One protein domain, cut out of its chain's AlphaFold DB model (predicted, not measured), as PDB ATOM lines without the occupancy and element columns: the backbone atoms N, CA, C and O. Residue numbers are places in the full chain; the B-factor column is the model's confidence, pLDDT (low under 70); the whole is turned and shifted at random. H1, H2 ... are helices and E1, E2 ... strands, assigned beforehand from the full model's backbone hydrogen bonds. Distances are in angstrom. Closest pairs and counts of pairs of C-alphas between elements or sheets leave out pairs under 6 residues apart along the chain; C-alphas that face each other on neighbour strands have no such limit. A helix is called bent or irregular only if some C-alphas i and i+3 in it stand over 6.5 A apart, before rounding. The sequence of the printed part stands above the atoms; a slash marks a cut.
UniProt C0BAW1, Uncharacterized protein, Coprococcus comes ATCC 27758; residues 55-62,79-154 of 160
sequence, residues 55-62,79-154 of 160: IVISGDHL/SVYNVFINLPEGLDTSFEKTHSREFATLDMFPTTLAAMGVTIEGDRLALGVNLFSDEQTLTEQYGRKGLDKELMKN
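What this domain is: This is residues 55 to 62 and 79 to 154 of the 160 residues of an uncharacterized protein of Coprococcus comes ATCC 27758 (UniProt C0BAW1). H2 lies in the middle, with a small two-stranded ribbon, E1 and E2, along one side of it and the long loop of residues 115 to 137 folded over the side away from the ribbon. The irregular helix H3 makes one end of the long axis, and the short H1 sits off to one side. The 84 printed residues hold two named strands and then three named helices, in the order E1, E2, H1, H2, H3; the sheet, E1 - E2, is antiparallel. The class is mixed, helices and strands, with under half of the residues in named elements. The whole is compact, with a radius of gyration of the C-alphas of 12.9 A and spans of 41 by 29 by 22 A.

Where its parts are: Find C-alpha 55 at (-17.267, -33.915, 29.672), where E1, residues 55 to 58, begins. E2 is residues 82 to 85, 10.3 A long, and H1 is residues 95 to 98. H2, residues 105 to 114, runs 15.0 A; it is neither bent nor irregular, but only just: C-alphas 106 and 109 are 6.2 A apart. H3, residues 138 to 152, runs 14.4 A to C-alpha 152 at (-12.673, -7.507, 48.014); it is irregular, with C-alphas 141 and 144 9.2 A apart.

How they stand to each other: Look first at E1 and E2, antiparallel at 177 degrees: N 55 and O 85 are 3.0 A apart and N 83 and O 57 2.9 A, within hydrogen-bond range. The closest C-alphas of E1 and H2 are those of Val 56 and Thr 112, 7.4 A. E2 and H2 are only just apart, 8.3 A at the closest. The three helices touch no other helix; H3 is also apart from E1 and E2, and H1 from E1. Residues 124 to 125 pair antiparallel with 128 to 129. Of the O i to N i+4 pairs, 4 of 6 in H2 and 8 of 11 in H3 are within hydrogen-bond range; H1 is too short for one.

The domain as a whole: The C-alphas of Glu 89 and Asn 154, the two farthest apart, are 41.2 A from each other. Residues 63 to 78 are not printed, and C-alphas 62 and 79 stand 6.7 A apart across this cut. The link from H2 to H3 is long, with 23 residues. Residue 154 alone has a pLDDT under 70; the mean of the printed part is 94.6.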
ATOM      1  N   ILE A  55     -16.380 -35.023  30.046       98.56
ATOM      2  CA  ILE A  55     -17.267 -33.915  29.672       98.56
ATOM      3  C   ILE A  55     -17.633 -33.152  30.942       98.56
ATOM      4  O   ILE A  55     -18.142 -33.734  31.897       98.56
ATOM      5  N   VAL A  56     -17.398 -31.840  30.933       98.25
ATOM      6  CA  VAL A  56     -17.805 -30.924  32.005       98.25
ATOM      7  C   VAL A  56     -18.802 -29.933  31.423       98.25
ATOM      8  O   VAL A  56     -18.469 -29.184  30.505       98.25
ATOM      9  N   ILE A  57     -20.026 -29.943  31.942       98.12
ATOM     10  CA  ILE A  57     -21.045 -28.936  31.638       98.12
ATOM     11  C   ILE A  57     -21.118 -28.031  32.858       98.12
ATOM     12  O   ILE A  57     -21.314 -28.520  33.969       98.12
ATOM     13  N   SER A  58     -20.931 -26.732  32.656       96.88
ATOM     14  CA  SER A  58     -20.853 -25.755  33.735       96.88
ATOM     15  C   SER A  58     -21.610 -24.493  33.353       96.88
ATOM     16  O   SER A  58     -21.394 -23.949  32.269       96.88
ATOM     17  N   GLY A  59     -22.514 -24.061  34.231       95.94
ATOM     18  CA  GLY A  59     -23.125 -22.740  34.162       95.94
ATOM     19  C   GLY A  59     -22.144 -21.674  34.643       95.94
ATOM     20  O   GLY A  59     -21.451 -21.861  35.642       95.94
ATOM     21  N   ASP A  60     -22.095 -20.556  33.934       94.12
ATOM     22  CA  ASP A  60     -21.208 -19.429  34.212       94.12
ATOM     23  C   ASP A  60     -21.772 -18.490  35.286       94.12
ATOM     24  O   ASP A  60     -21.052 -18.105  36.209       94.12
ATOM     25  N   HIS A  61     -23.059 -18.152  35.198       95.06
ATOM     26  CA  HIS A  61     -23.757 -17.317  36.170       95.06
ATOM     27  C   HIS A  61     -25.267 -17.601  36.223       95.06
ATOM     28  O   HIS A  61     -25.831 -18.327  35.404       95.06
ATOM     29  N   LEU A  62     -25.944 -17.033  37.226       95.12
ATOM     30  CA  LEU A  62     -27.409 -17.062  37.306       95.12
ATOM     31  C   LEU A  62     -28.014 -16.241  36.168       95.12
ATOM     32  O   LEU A  62     -27.418 -15.250  35.749       95.12
ATOM     33  N   SER A  79     -28.758 -21.506  42.198       92.62
ATOM     34  CA  SER A  79     -27.402 -21.935  41.859       92.62
ATOM     35  C   SER A  79     -27.263 -22.182  40.358       92.62
ATOM     36  O   SER A  79     -28.249 -22.270  39.623       92.62
ATOM     37  N   VAL A  80     -26.017 -22.261  39.895       93.81
ATOM     38  CA  VAL A  80     -25.704 -22.721  38.540       93.81
ATOM     39  C   VAL A  80     -25.708 -24.247  38.485       93.81
ATOM     40  O   VAL A  80     -25.381 -24.925  39.461       93.81
ATOM     41  N   TYR A  81     -26.039 -24.795  37.320       94.62
ATOM     42  CA  TYR A  81     -25.947 -26.228  37.068       94.62
ATOM     43  C   TYR A  81     -24.519 -26.620  36.675       94.62
ATOM     44  O   TYR A  81     -23.919 -25.991  35.804       94.62
ATOM     45  N   ASN A  82     -23.988 -27.680  37.285       95.69
ATOM     46  CA  ASN A  82     -22.717 -28.285  36.898       95.69
ATOM     47  C   ASN A  82     -22.852 -29.808  36.878       95.69
ATOM     48  O   ASN A  82     -23.480 -30.385  37.767       95.69
ATOM     49  N   VAL A  83     -22.233 -30.468  35.902       96.50
ATOM     50  CA  VAL A  83     -22.139 -31.931  35.858       96.50
ATOM     51  C   VAL A  83     -20.838 -32.376  35.200       96.50
ATOM     52  O   VAL A  83     -20.367 -31.777  34.232       96.50
ATOM     53  N   PHE A  84     -20.280 -33.459  35.737       97.62
ATOM     54  CA  PHE A  84     -19.110 -34.148  35.211       97.62
ATOM     55  C   PHE A  84     -19.532 -35.531  34.715       97.62
ATOM     56  O   PHE A  84     -20.238 -36.257  35.413       97.62
ATOM     57  N   ILE A  85     -19.115 -35.892  33.507       97.69
ATOM     58  CA  ILE A  85     -19.475 -37.143  32.831       97.69
ATOM     59  C   ILE A  85     -18.180 -37.822  32.370       97.69
ATOM     60  O   ILE A  85     -17.233 -37.133  31.984       97.69
ATOM     61  N   ASN A  86     -18.162 -39.160  32.386       96.81
ATOM     62  CA  ASN A  86     -16.994 -40.002  32.094       96.81
ATOM     63  C   ASN A  86     -15.816 -39.721  33.041       96.81
ATOM     64  O   ASN A  86     -14.708 -39.396  32.619       96.81
ATOM     65  N   LEU A  87     -16.084 -39.810  34.343       97.12
ATOM     66  CA  LEU A  87     -15.056 -39.683  35.370       97.12
ATOM     67  C   LEU A  87     -14.127 -40.911  35.378       97.12
ATOM     68  O   LEU A  87     -14.579 -42.012  35.051       97.12
ATOM     69  N   PRO A  88     -12.846 -40.747  35.754       95.44
ATOM     70  CA  PRO A  88     -11.886 -41.839  35.800       95.44
ATOM     71  C   PRO A  88     -12.301 -42.900  36.820       95.44
ATOM     72  O   PRO A  88     -12.859 -42.602  37.879       95.44
ATOM     73  N   GLU A  89     -11.980 -44.154  36.508       92.06
ATOM     74  CA  GLU A  89     -12.210 -45.272  37.416       92.06
ATOM     75  C   GLU A  89     -11.444 -45.063  38.733       92.06
ATOM     76  O   GLU A  89     -10.267 -44.702  38.740       92.06
ATOM     77  N   GLY A  90     -12.123 -45.284  39.861       89.69
ATOM     78  CA  GLY A  90     -11.541 -45.133  41.197       89.69
ATOM     79  C   GLY A  90     -11.617 -43.724  41.792       89.69
ATOM     80  O   GLY A  90     -11.224 -43.555  42.946       89.69
ATOM     81  N   LEU A  91     -12.147 -42.732  41.069       94.00
ATOM     82  CA  LEU A  91     -12.492 -41.441  41.665       94.00
ATOM     83  C   LEU A  91     -13.672 -41.614  42.627       94.00
ATOM     84  O   LEU A  91     -14.710 -42.168  42.260       94.00
ATOM     85  N   ASP A  92     -13.516 -41.149  43.863       93.12
ATOM     86  CA  ASP A  92     -14.560 -41.264  44.878       93.12
ATOM     87  C   ASP A  92     -15.645 -40.204  44.654       93.12
ATOM     88  O   ASP A  92     -15.510 -39.043  45.033       93.12
ATOM     89  N   THR A  93     -16.731 -40.626  44.014       94.06
ATOM     90  CA  THR A  93     -17.935 -39.818  43.790       94.06
ATOM     91  C   THR A  93     -19.070 -40.243  44.720       94.06
ATOM     92  O   THR A  93     -20.243 -40.203  44.339       94.06
ATOM     93  N   SER A  94     -18.738 -40.771  45.903       93.19
ATOM     94  CA  SER A  94     -19.743 -41.180  46.875       93.19
ATOM     95  C   SER A  94     -20.579 -39.987  47.331       93.19
ATOM     96  O   SER A  94     -20.098 -38.858  47.438       93.19
ATOM     97  N   PHE A  95     -21.849 -40.261  47.635       91.88
ATOM     98  CA  PHE A  95     -22.784 -39.247  48.112       91.88
ATOM     99  C   PHE A  95     -22.209 -38.460  49.296       91.88
ATOM    100  O   PHE A  95     -22.278 -37.238  49.292       91.88
ATOM    101  N   GLU A  96     -21.554 -39.132  50.243       89.06
ATOM    102  CA  GLU A  96     -20.998 -38.475  51.431       89.06
ATOM    103  C   GLU A  96     -19.874 -37.482  51.121       89.06
ATOM    104  O   GLU A  96     -19.682 -36.532  51.876       89.06
ATOM    105  N   LYS A  97     -19.151 -37.667  50.009       88.62
ATOM    106  CA  LYS A  97     -18.101 -36.738  49.575       88.62
ATOM    107  C   LYS A  97     -18.609 -35.595  48.717       88.62
ATOM    108  O   LYS A  97     -18.060 -34.497  48.777       88.62
ATOM    109  N   THR A  98     -19.606 -35.852  47.875       90.19
ATOM    110  CA  THR A  98     -20.012 -34.897  46.836       90.19
ATOM    111  C   THR A  98     -21.315 -34.169  47.150       90.19
ATOM    112  O   THR A  98     -21.615 -33.154  46.525       90.19
ATOM    113  N   HIS A  99     -22.128 -34.677  48.075       90.38
ATOM    114  CA  HIS A  99     -23.422 -34.082  48.386       90.38
ATOM    115  C   HIS A  99     -23.277 -32.809  49.226       90.38
ATOM    116  O   HIS A  99     -22.528 -32.777  50.196       90.38
ATOM    117  N   SER A 100     -24.048 -31.774  48.873       91.12
ATOM    118  CA  SER A 100     -24.118 -30.501  49.609       91.12
ATOM    119  C   SER A 100     -22.759 -29.825  49.848       91.12
ATOM    120  O   SER A 100     -22.579 -29.117  50.836       91.12
ATOM    121  N   ARG A 101     -21.800 -30.032  48.935       94.31
ATOM    122  CA  ARG A 101     -20.550 -29.266  48.893       94.31
ATOM    123  C   ARG A 101     -20.863 -27.813  48.558       94.31
ATOM    124  O   ARG A 101     -21.564 -27.540  47.583       94.31
ATOM    125  N   GLU A 102     -20.299 -26.889  49.324       95.12
ATOM    126  CA  GLU A 102     -20.345 -25.463  48.998       95.12
ATOM    127  C   GLU A 102     -19.081 -25.100  48.228       95.12
ATOM    128  O   GLU A 102     -17.969 -25.388  48.663       95.12
ATOM    129  N   PHE A 103     -19.209 -24.472  47.064       95.25
ATOM    130  CA  PHE A 103     -18.056 -24.199  46.206       95.25
ATOM    131  C   PHE A 103     -18.254 -22.949  45.358       95.25
ATOM    132  O   PHE A 103     -19.343 -22.379  45.291       95.25
ATOM    133  N   ALA A 104     -17.168 -22.496  44.742       94.19
ATOM    134  CA  ALA A 104     -17.155 -21.381  43.809       94.19
ATOM    135  C   ALA A 104     -16.442 -21.778  42.509       94.19
ATOM    136  O   ALA A 104     -15.774 -22.805  42.421       94.19
ATOM    137  N   THR A 105     -16.537 -20.936  41.477       94.12
ATOM    138  CA  THR A 105     -15.940 -21.202  40.155       94.12
ATOM    139  C   THR A 105     -14.432 -21.484  40.215       94.12
ATOM    140  O   THR A 105     -13.906 -22.219  39.384       94.12
ATOM    141  N   LEU A 106     -13.730 -20.959  41.224       95.00
ATOM    142  CA  LEU A 106     -12.311 -21.240  41.476       95.00
ATOM    143  C   LEU A 106     -12.013 -22.731  41.722       95.00
ATOM    144  O   LEU A 106     -10.935 -23.195  41.353       95.00
ATOM    145  N   ASP A 107     -12.967 -23.492  42.259       97.56
ATOM    146  CA  ASP A 107     -12.828 -24.926  42.534       97.56
ATOM    147  C   ASP A 107     -12.929 -25.764  41.248       97.56
ATOM    148  O   ASP A 107     -12.430 -26.889  41.180       97.56
ATOM    149  N   MET A 108     -13.499 -25.205  40.172       97.38
ATOM    150  CA  MET A 108     -13.670 -25.919  38.903       97.38
ATOM    151  C   MET A 108     -12.340 -26.256  38.230       97.38
ATOM    152  O   MET A 108     -12.266 -27.261  37.525       97.38
ATOM    153  N   PHE A 109     -11.280 -25.470  38.449       97.69
ATOM    154  CA  PHE A 109      -9.972 -25.741  37.848       97.69
ATOM    155  C   PHE A 109      -9.342 -27.052  38.359       97.69
ATOM    156  O   PHE A 109      -9.172 -27.968  37.548       97.69
ATOM    157  N   PRO A 110      -9.032 -27.208  39.661       98.25
ATOM    158  CA  PRO A 110      -8.505 -28.475  40.173       98.25
ATOM    159  C   PRO A 110      -9.495 -29.632  39.997       98.25
ATOM    160  O   PRO A 110      -9.080 -30.734  39.655       98.25
ATOM    161  N   THR A 111     -10.800 -29.387  40.134       98.00
ATOM    162  CA  THR A 111     -11.822 -30.432  39.955       98.00
ATOM    163  C   THR A 111     -11.858 -30.970  38.528       98.00
ATOM    164  O   THR A 111     -11.969 -32.176  38.332       98.00
ATOM    165  N   THR A 112     -11.703 -30.108  37.519       98.12
ATOM    166  CA  THR A 112     -11.644 -30.546  36.115       98.12
ATOM    167  C   THR A 112     -10.413 -31.414  35.857       98.12
ATOM    168  O   THR A 112     -10.515 -32.426  35.172       98.12
ATOM    169  N   LEU A 113      -9.258 -31.070  36.434       98.06
ATOM    170  CA  LEU A 113      -8.050 -31.889  36.296       98.06
ATOM    171  C   LEU A 113      -8.201 -33.249  36.992       98.06
ATOM    172  O   LEU A 113      -7.861 -34.277  36.405       98.06
ATOM    173  N   ALA A 114      -8.773 -33.276  38.196       97.62
ATOM    174  CA  ALA A 114      -9.090 -34.520  38.894       97.62
ATOM    175  C   ALA A 114     -10.096 -35.378  38.103       97.62
ATOM    176  O   ALA A 114      -9.905 -36.585  37.961       97.62
ATOM    177  N   ALA A 115     -11.103 -34.752  37.485       97.75
ATOM    178  CA  ALA A 115     -12.064 -35.399  36.588       97.75
ATOM    179  C   ALA A 115     -11.433 -35.958  35.298       97.75
ATOM    180  O   ALA A 115     -12.071 -36.744  34.601       97.75
ATOM    181  N   MET A 116     -10.197 -35.572  34.973       97.19
ATOM    182  CA  MET A 116      -9.387 -36.142  33.888       97.19
ATOM    183  C   MET A 116      -8.378 -37.195  34.386       97.19
ATOM    184  O   MET A 116      -7.576 -37.695  33.600       97.19
ATOM    185  N   GLY A 117      -8.384 -37.524  35.683       96.75
ATOM    186  CA  GLY A 117      -7.475 -38.498  36.295       96.75
ATOM    187  C   GLY A 117      -6.126 -37.928  36.733       96.75
ATOM    188  O   GLY A 117      -5.205 -38.692  37.020       96.75
ATOM    189  N   VAL A 118      -5.973 -36.602  36.791       97.25
ATOM    190  CA  VAL A 118      -4.739 -35.969  37.274       97.25
ATOM    191  C   VAL A 118      -4.702 -35.990  38.799       97.25
ATOM    192  O   VAL A 118      -5.615 -35.501  39.461       97.25
ATOM    193  N   THR A 119      -3.611 -36.500  39.368       95.88
ATOM    194  CA  THR A 119      -3.335 -36.389  40.805       95.88
ATOM    195  C   THR A 119      -2.792 -35.000  41.132       95.88
ATOM    196  O   THR A 119      -1.816 -34.554  40.529       95.88
ATOM    197  N   ILE A 120      -3.404 -34.330  42.108       96.69
ATOM    198  CA  ILE A 120      -3.028 -32.987  42.557       96.69
ATOM    199  C   ILE A 120      -2.466 -33.103  43.973       96.69
ATOM    200  O   ILE A 120      -3.149 -33.574  44.877       96.69
ATOM    201  N   GLU A 121      -1.221 -32.675  44.182       96.38
ATOM    202  CA  GLU A 121      -0.627 -32.665  45.520       96.38
ATOM    203  C   GLU A 121      -1.424 -31.734  46.447       96.38
ATOM    204  O   GLU A 121      -1.572 -30.543  46.174       96.38
ATOM    205  N   GLY A 122      -1.973 -32.296  47.527       96.50
ATOM    206  CA  GLY A 122      -2.793 -31.562  48.493       96.50
ATOM    207  C   GLY A 122      -4.168 -31.122  47.980       96.50
ATOM    208  O   GLY A 122      -4.792 -30.290  48.632       96.50
ATOM    209  N   ASP A 123      -4.627 -31.630  46.827       97.69
ATOM    210  CA  ASP A 123      -5.967 -31.376  46.270       97.69
ATOM    211  C   ASP A 123      -6.321 -29.891  46.056       97.69
ATOM    212  O   ASP A 123      -7.494 -29.511  45.993       97.69
ATOM    213  N   ARG A 124      -5.303 -29.035  45.908       97.62
ATOM    214  CA  ARG A 124      -5.452 -27.582  45.757       97.62
ATOM    215  C   ARG A 124      -4.608 -27.039  44.621       97.62
ATOM    216  O   ARG A 124      -3.432 -27.365  44.488       97.62
ATOM    217  N   LEU A 125      -5.194 -26.132  43.844       97.38
ATOM    218  CA  LEU A 125      -4.482 -25.328  42.852       97.38
ATOM    219  C   LEU A 125      -4.954 -23.880  42.940       97.38
ATOM    220  O   LEU A 125      -6.141 -23.588  42.795       97.38
ATOM    221  N   ALA A 126      -4.004 -22.967  43.154       95.00
ATOM    222  CA  ALA A 126      -4.292 -21.575  43.492       95.00
ATOM    223  C   ALA A 126      -5.264 -21.490  44.690       95.00
ATOM    224  O   ALA A 126      -4.941 -21.983  45.766       95.00
ATOM    225  N   LEU A 127      -6.428 -20.861  44.516       95.75
ATOM    226  CA  LEU A 127      -7.457 -20.762  45.556       95.75
ATOM    227  C   LEU A 127      -8.460 -21.924  45.527       95.75
ATOM    228  O   LEU A 127      -9.217 -22.080  46.479       95.75
ATOM    229  N   GLY A 128      -8.472 -22.710  44.448       97.44
ATOM    230  CA  GLY A 128      -9.440 -23.774  44.229       97.44
ATOM    231  C   GLY A 128      -9.084 -25.074  44.930       97.44
ATOM    232  O   GLY A 128      -7.906 -25.402  45.117       97.44
ATOM    233  N   VAL A 129     -10.120 -25.846  45.233       98.00
ATOM    234  CA  VAL A 129     -10.050 -27.185  45.810       98.00
ATOM    235  C   VAL A 129     -10.696 -28.195  44.871       98.00
ATOM    236  O   VAL A 129     -11.709 -27.916  44.235       98.00
ATOM    237  N   ASN A 130     -10.099 -29.377  44.769       97.38
ATOM    238  CA  ASN A 130     -10.706 -30.518  44.099       97.38
ATOM    239  C   ASN A 130     -11.995 -30.943  44.828       97.38
ATOM    240  O   ASN A 130     -11.937 -31.428  45.953       97.38
ATOM    241  N   LEU A 131     -13.156 -30.828  44.181       97.12
ATOM    242  CA  LEU A 131     -14.452 -31.171  44.779       97.12
ATOM    243  C   LEU A 131     -14.662 -32.679  45.010       97.12
ATOM    244  O   LEU A 131     -15.631 -33.062  45.659       97.12
ATOM    245  N   PHE A 132     -13.763 -33.536  44.515       96.50
ATOM    246  CA  PHE A 132     -13.754 -34.976  44.808       96.50
ATOM    247  C   PHE A 132     -12.878 -35.348  46.018       96.50
ATOM    248  O   PHE A 132     -12.791 -36.522  46.382       96.50
ATOM    249  N   SER A 133     -12.197 -34.377  46.632       95.44
ATOM    250  CA  SER A 133     -11.357 -34.601  47.811       95.44
ATOM    251  C   SER A 133     -12.105 -34.330  49.120       95.44
ATOM    252  O   SER A 133     -13.214 -33.792  49.128       95.44
ATOM    253  N   ASP A 134     -11.459 -34.680  50.232       94.31
ATOM    254  CA  ASP A 134     -11.936 -34.418  51.597       94.31
ATOM    255  C   ASP A 134     -11.565 -33.005  52.103       94.31
ATOM    256  O   ASP A 134     -11.847 -32.641  53.245       94.31
ATOM    257  N   GLU A 135     -10.920 -32.194  51.262       96.50
ATOM    258  CA  GLU A 135     -10.491 -30.842  51.608       96.50
ATOM    259  C   GLU A 135     -11.653 -29.851  51.554       96.50
ATOM    260  O   GLU A 135     -12.412 -29.808  50.585       96.50
ATOM    261  N   GLN A 136     -11.748 -28.983  52.565       96.81
ATOM    262  CA  GLN A 136     -12.760 -27.927  52.576       96.81
ATOM    263  C   GLN A 136     -12.434 -26.838  51.549       96.81
ATOM    264  O   GLN A 136     -11.327 -26.278  51.564       96.81
ATOM    265  N   THR A 137     -13.406 -26.465  50.721       97.31
ATOM    266  CA  THR A 137     -13.316 -25.287  49.848       97.31
ATOM    267  C   THR A 137     -13.212 -24.008  50.683       97.31
ATOM    268  O   THR A 137     -13.525 -23.977  51.877       97.31
ATOM    269  N   LEU A 138     -12.787 -22.905  50.065       96.81
ATOM    270  CA  LEU A 138     -12.836 -21.606  50.746       96.81
ATOM    271  C   LEU A 138     -14.282 -21.183  51.049       96.81
ATOM    272  O   LEU A 138     -14.536 -20.534  52.063       96.81
ATOM    273  N   THR A 139     -15.232 -21.580  50.200       96.06
ATOM    274  CA  THR A 139     -16.658 -21.319  50.413       96.06
ATOM    275  C   THR A 139     -17.190 -22.091  51.622       96.06
ATOM    276  O   THR A 139     -17.949 -21.524  52.400       96.06
ATOM    277  N   GLU A 140     -16.747 -23.327  51.853       96.88
ATOM    278  CA  GLU A 140     -17.100 -24.122  53.043       96.88
ATOM    279  C   GLU A 140     -16.505 -23.534  54.326       96.88
ATOM    280  O   GLU A 140     -17.159 -23.507  55.366       96.88
ATOM    281  N   GLN A 141     -15.275 -23.017  54.254       96.31
ATOM    282  CA  GLN A 141     -14.574 -22.454  55.411       96.31
ATOM    283  C   GLN A 141     -15.134 -21.094  55.844       96.31
ATOM    284  O   GLN A 141     -15.283 -20.831  57.039       96.31
ATOM    285  N   TYR A 142     -15.408 -20.208  54.885       95.25
ATOM    286  CA  TYR A 142     -15.745 -18.807  55.163       95.25
ATOM    287  C   TYR A 142     -17.211 -18.458  54.889       95.25
ATOM    288  O   TYR A 142     -17.671 -17.380  55.280       95.25
ATOM    289  N   GLY A 143     -17.951 -19.337  54.210       94.56
ATOM    290  CA  GLY A 143     -19.228 -19.007  53.584       94.56
ATOM    291  C   GLY A 143     -19.057 -18.036  52.408       94.56
ATOM    292  O   GLY A 143     -18.070 -17.302  52.323       94.56
ATOM    293  N   ARG A 144     -20.058 -17.956  51.521       89.69
ATOM    294  CA  ARG A 144     -20.031 -17.066  50.338       89.69
ATOM    295  C   ARG A 144     -19.735 -15.605  50.703       89.69
ATOM    296  O   ARG A 144     -18.761 -15.030  50.235       89.69
ATOM    297  N   LYS A 145     -20.495 -15.035  51.649       90.94
ATOM    298  CA  LYS A 145     -20.317 -13.638  52.105       90.94
ATOM    299  C   LYS A 145     -18.948 -13.376  52.738       90.94
ATOM    300  O   LYS A 145     -18.425 -12.267  52.635       90.94
ATOM    301  N   GLY A 146     -18.404 -14.361  53.455       93.50
ATOM    302  CA  GLY A 146     -17.082 -14.250  54.064       93.50
ATOM    303  C   GLY A 146     -15.998 -14.246  52.997       93.50
ATOM    304  O   GLY A 146     -15.165 -13.343  52.987       93.50
ATOM    305  N   LEU A 147     -16.070 -15.192  52.059       92.19
ATOM    306  CA  LEU A 147     -15.154 -15.281  50.930       92.19
ATOM    307  C   LEU A 147     -15.175 -14.006  50.075       92.19
ATOM    308  O   LEU A 147     -14.117 -13.426  49.839       92.19
ATOM    309  N   ASP A 148     -16.356 -13.508  49.699       90.12
ATOM    310  CA  ASP A 148     -16.500 -12.270  48.919       90.12
ATOM    311  C   ASP A 148     -15.835 -11.082  49.618       90.12
ATOM    312  O   ASP A 148     -15.077 -10.320  49.012       90.12
ATOM    313  N   LYS A 149     -16.060 -10.949  50.931       92.94
ATOM    314  CA  LYS A 149     -15.438  -9.899  51.734       92.94
ATOM    315  C   LYS A 149     -13.914  -9.996  51.706       92.94
ATOM    316  O   LYS A 149     -13.262  -8.960  51.616       92.94
ATOM    317  N   GLU A 150     -13.342 -11.195  51.806       90.69
ATOM    318  CA  GLU A 150     -11.890 -11.391  51.740       90.69
ATOM    319  C   GLU A 150     -11.332 -11.071  50.347       90.69
ATOM    320  O   GLU A 150     -10.330 -10.360  50.243       90.69
ATOM    321  N   LEU A 151     -12.010 -11.504  49.280       88.19
ATOM    322  CA  LEU A 151     -11.614 -11.218  47.896       88.19
ATOM    323  C   LEU A 151     -11.652  -9.713  47.575       88.19
ATOM    324  O   LEU A 151     -10.831  -9.218  46.800       88.19
ATOM    325  N   MET A 152     -12.551  -8.956  48.210       88.69
ATOM    326  CA  MET A 152     -12.673  -7.507  48.014       88.69
ATOM    327  C   MET A 152     -11.600  -6.669  48.731       88.69
ATOM    328  O   MET A 152     -11.374  -5.521  48.344       88.69
ATOM    329  N   LYS A 153     -10.896  -7.198  49.744       85.50
ATOM    330  CA  LYS A 153      -9.975  -6.401  50.590       85.50
ATOM    331  C   LYS A 153      -8.808  -5.747  49.843       85.50
ATOM    332  O   LYS A 153      -8.281  -4.750  50.329       85.50
ATOM    333  N   ASN A 154      -8.427  -6.262  48.673       61.75
ATOM    334  CA  ASN A 154      -7.296  -5.756  47.883       61.75
ATOM    335  C   ASN A 154      -7.693  -5.150  46.523       61.75
ATOM    336  O   ASN A 154      -6.817  -4.873  45.700       61.75
TER     337      ASN A 154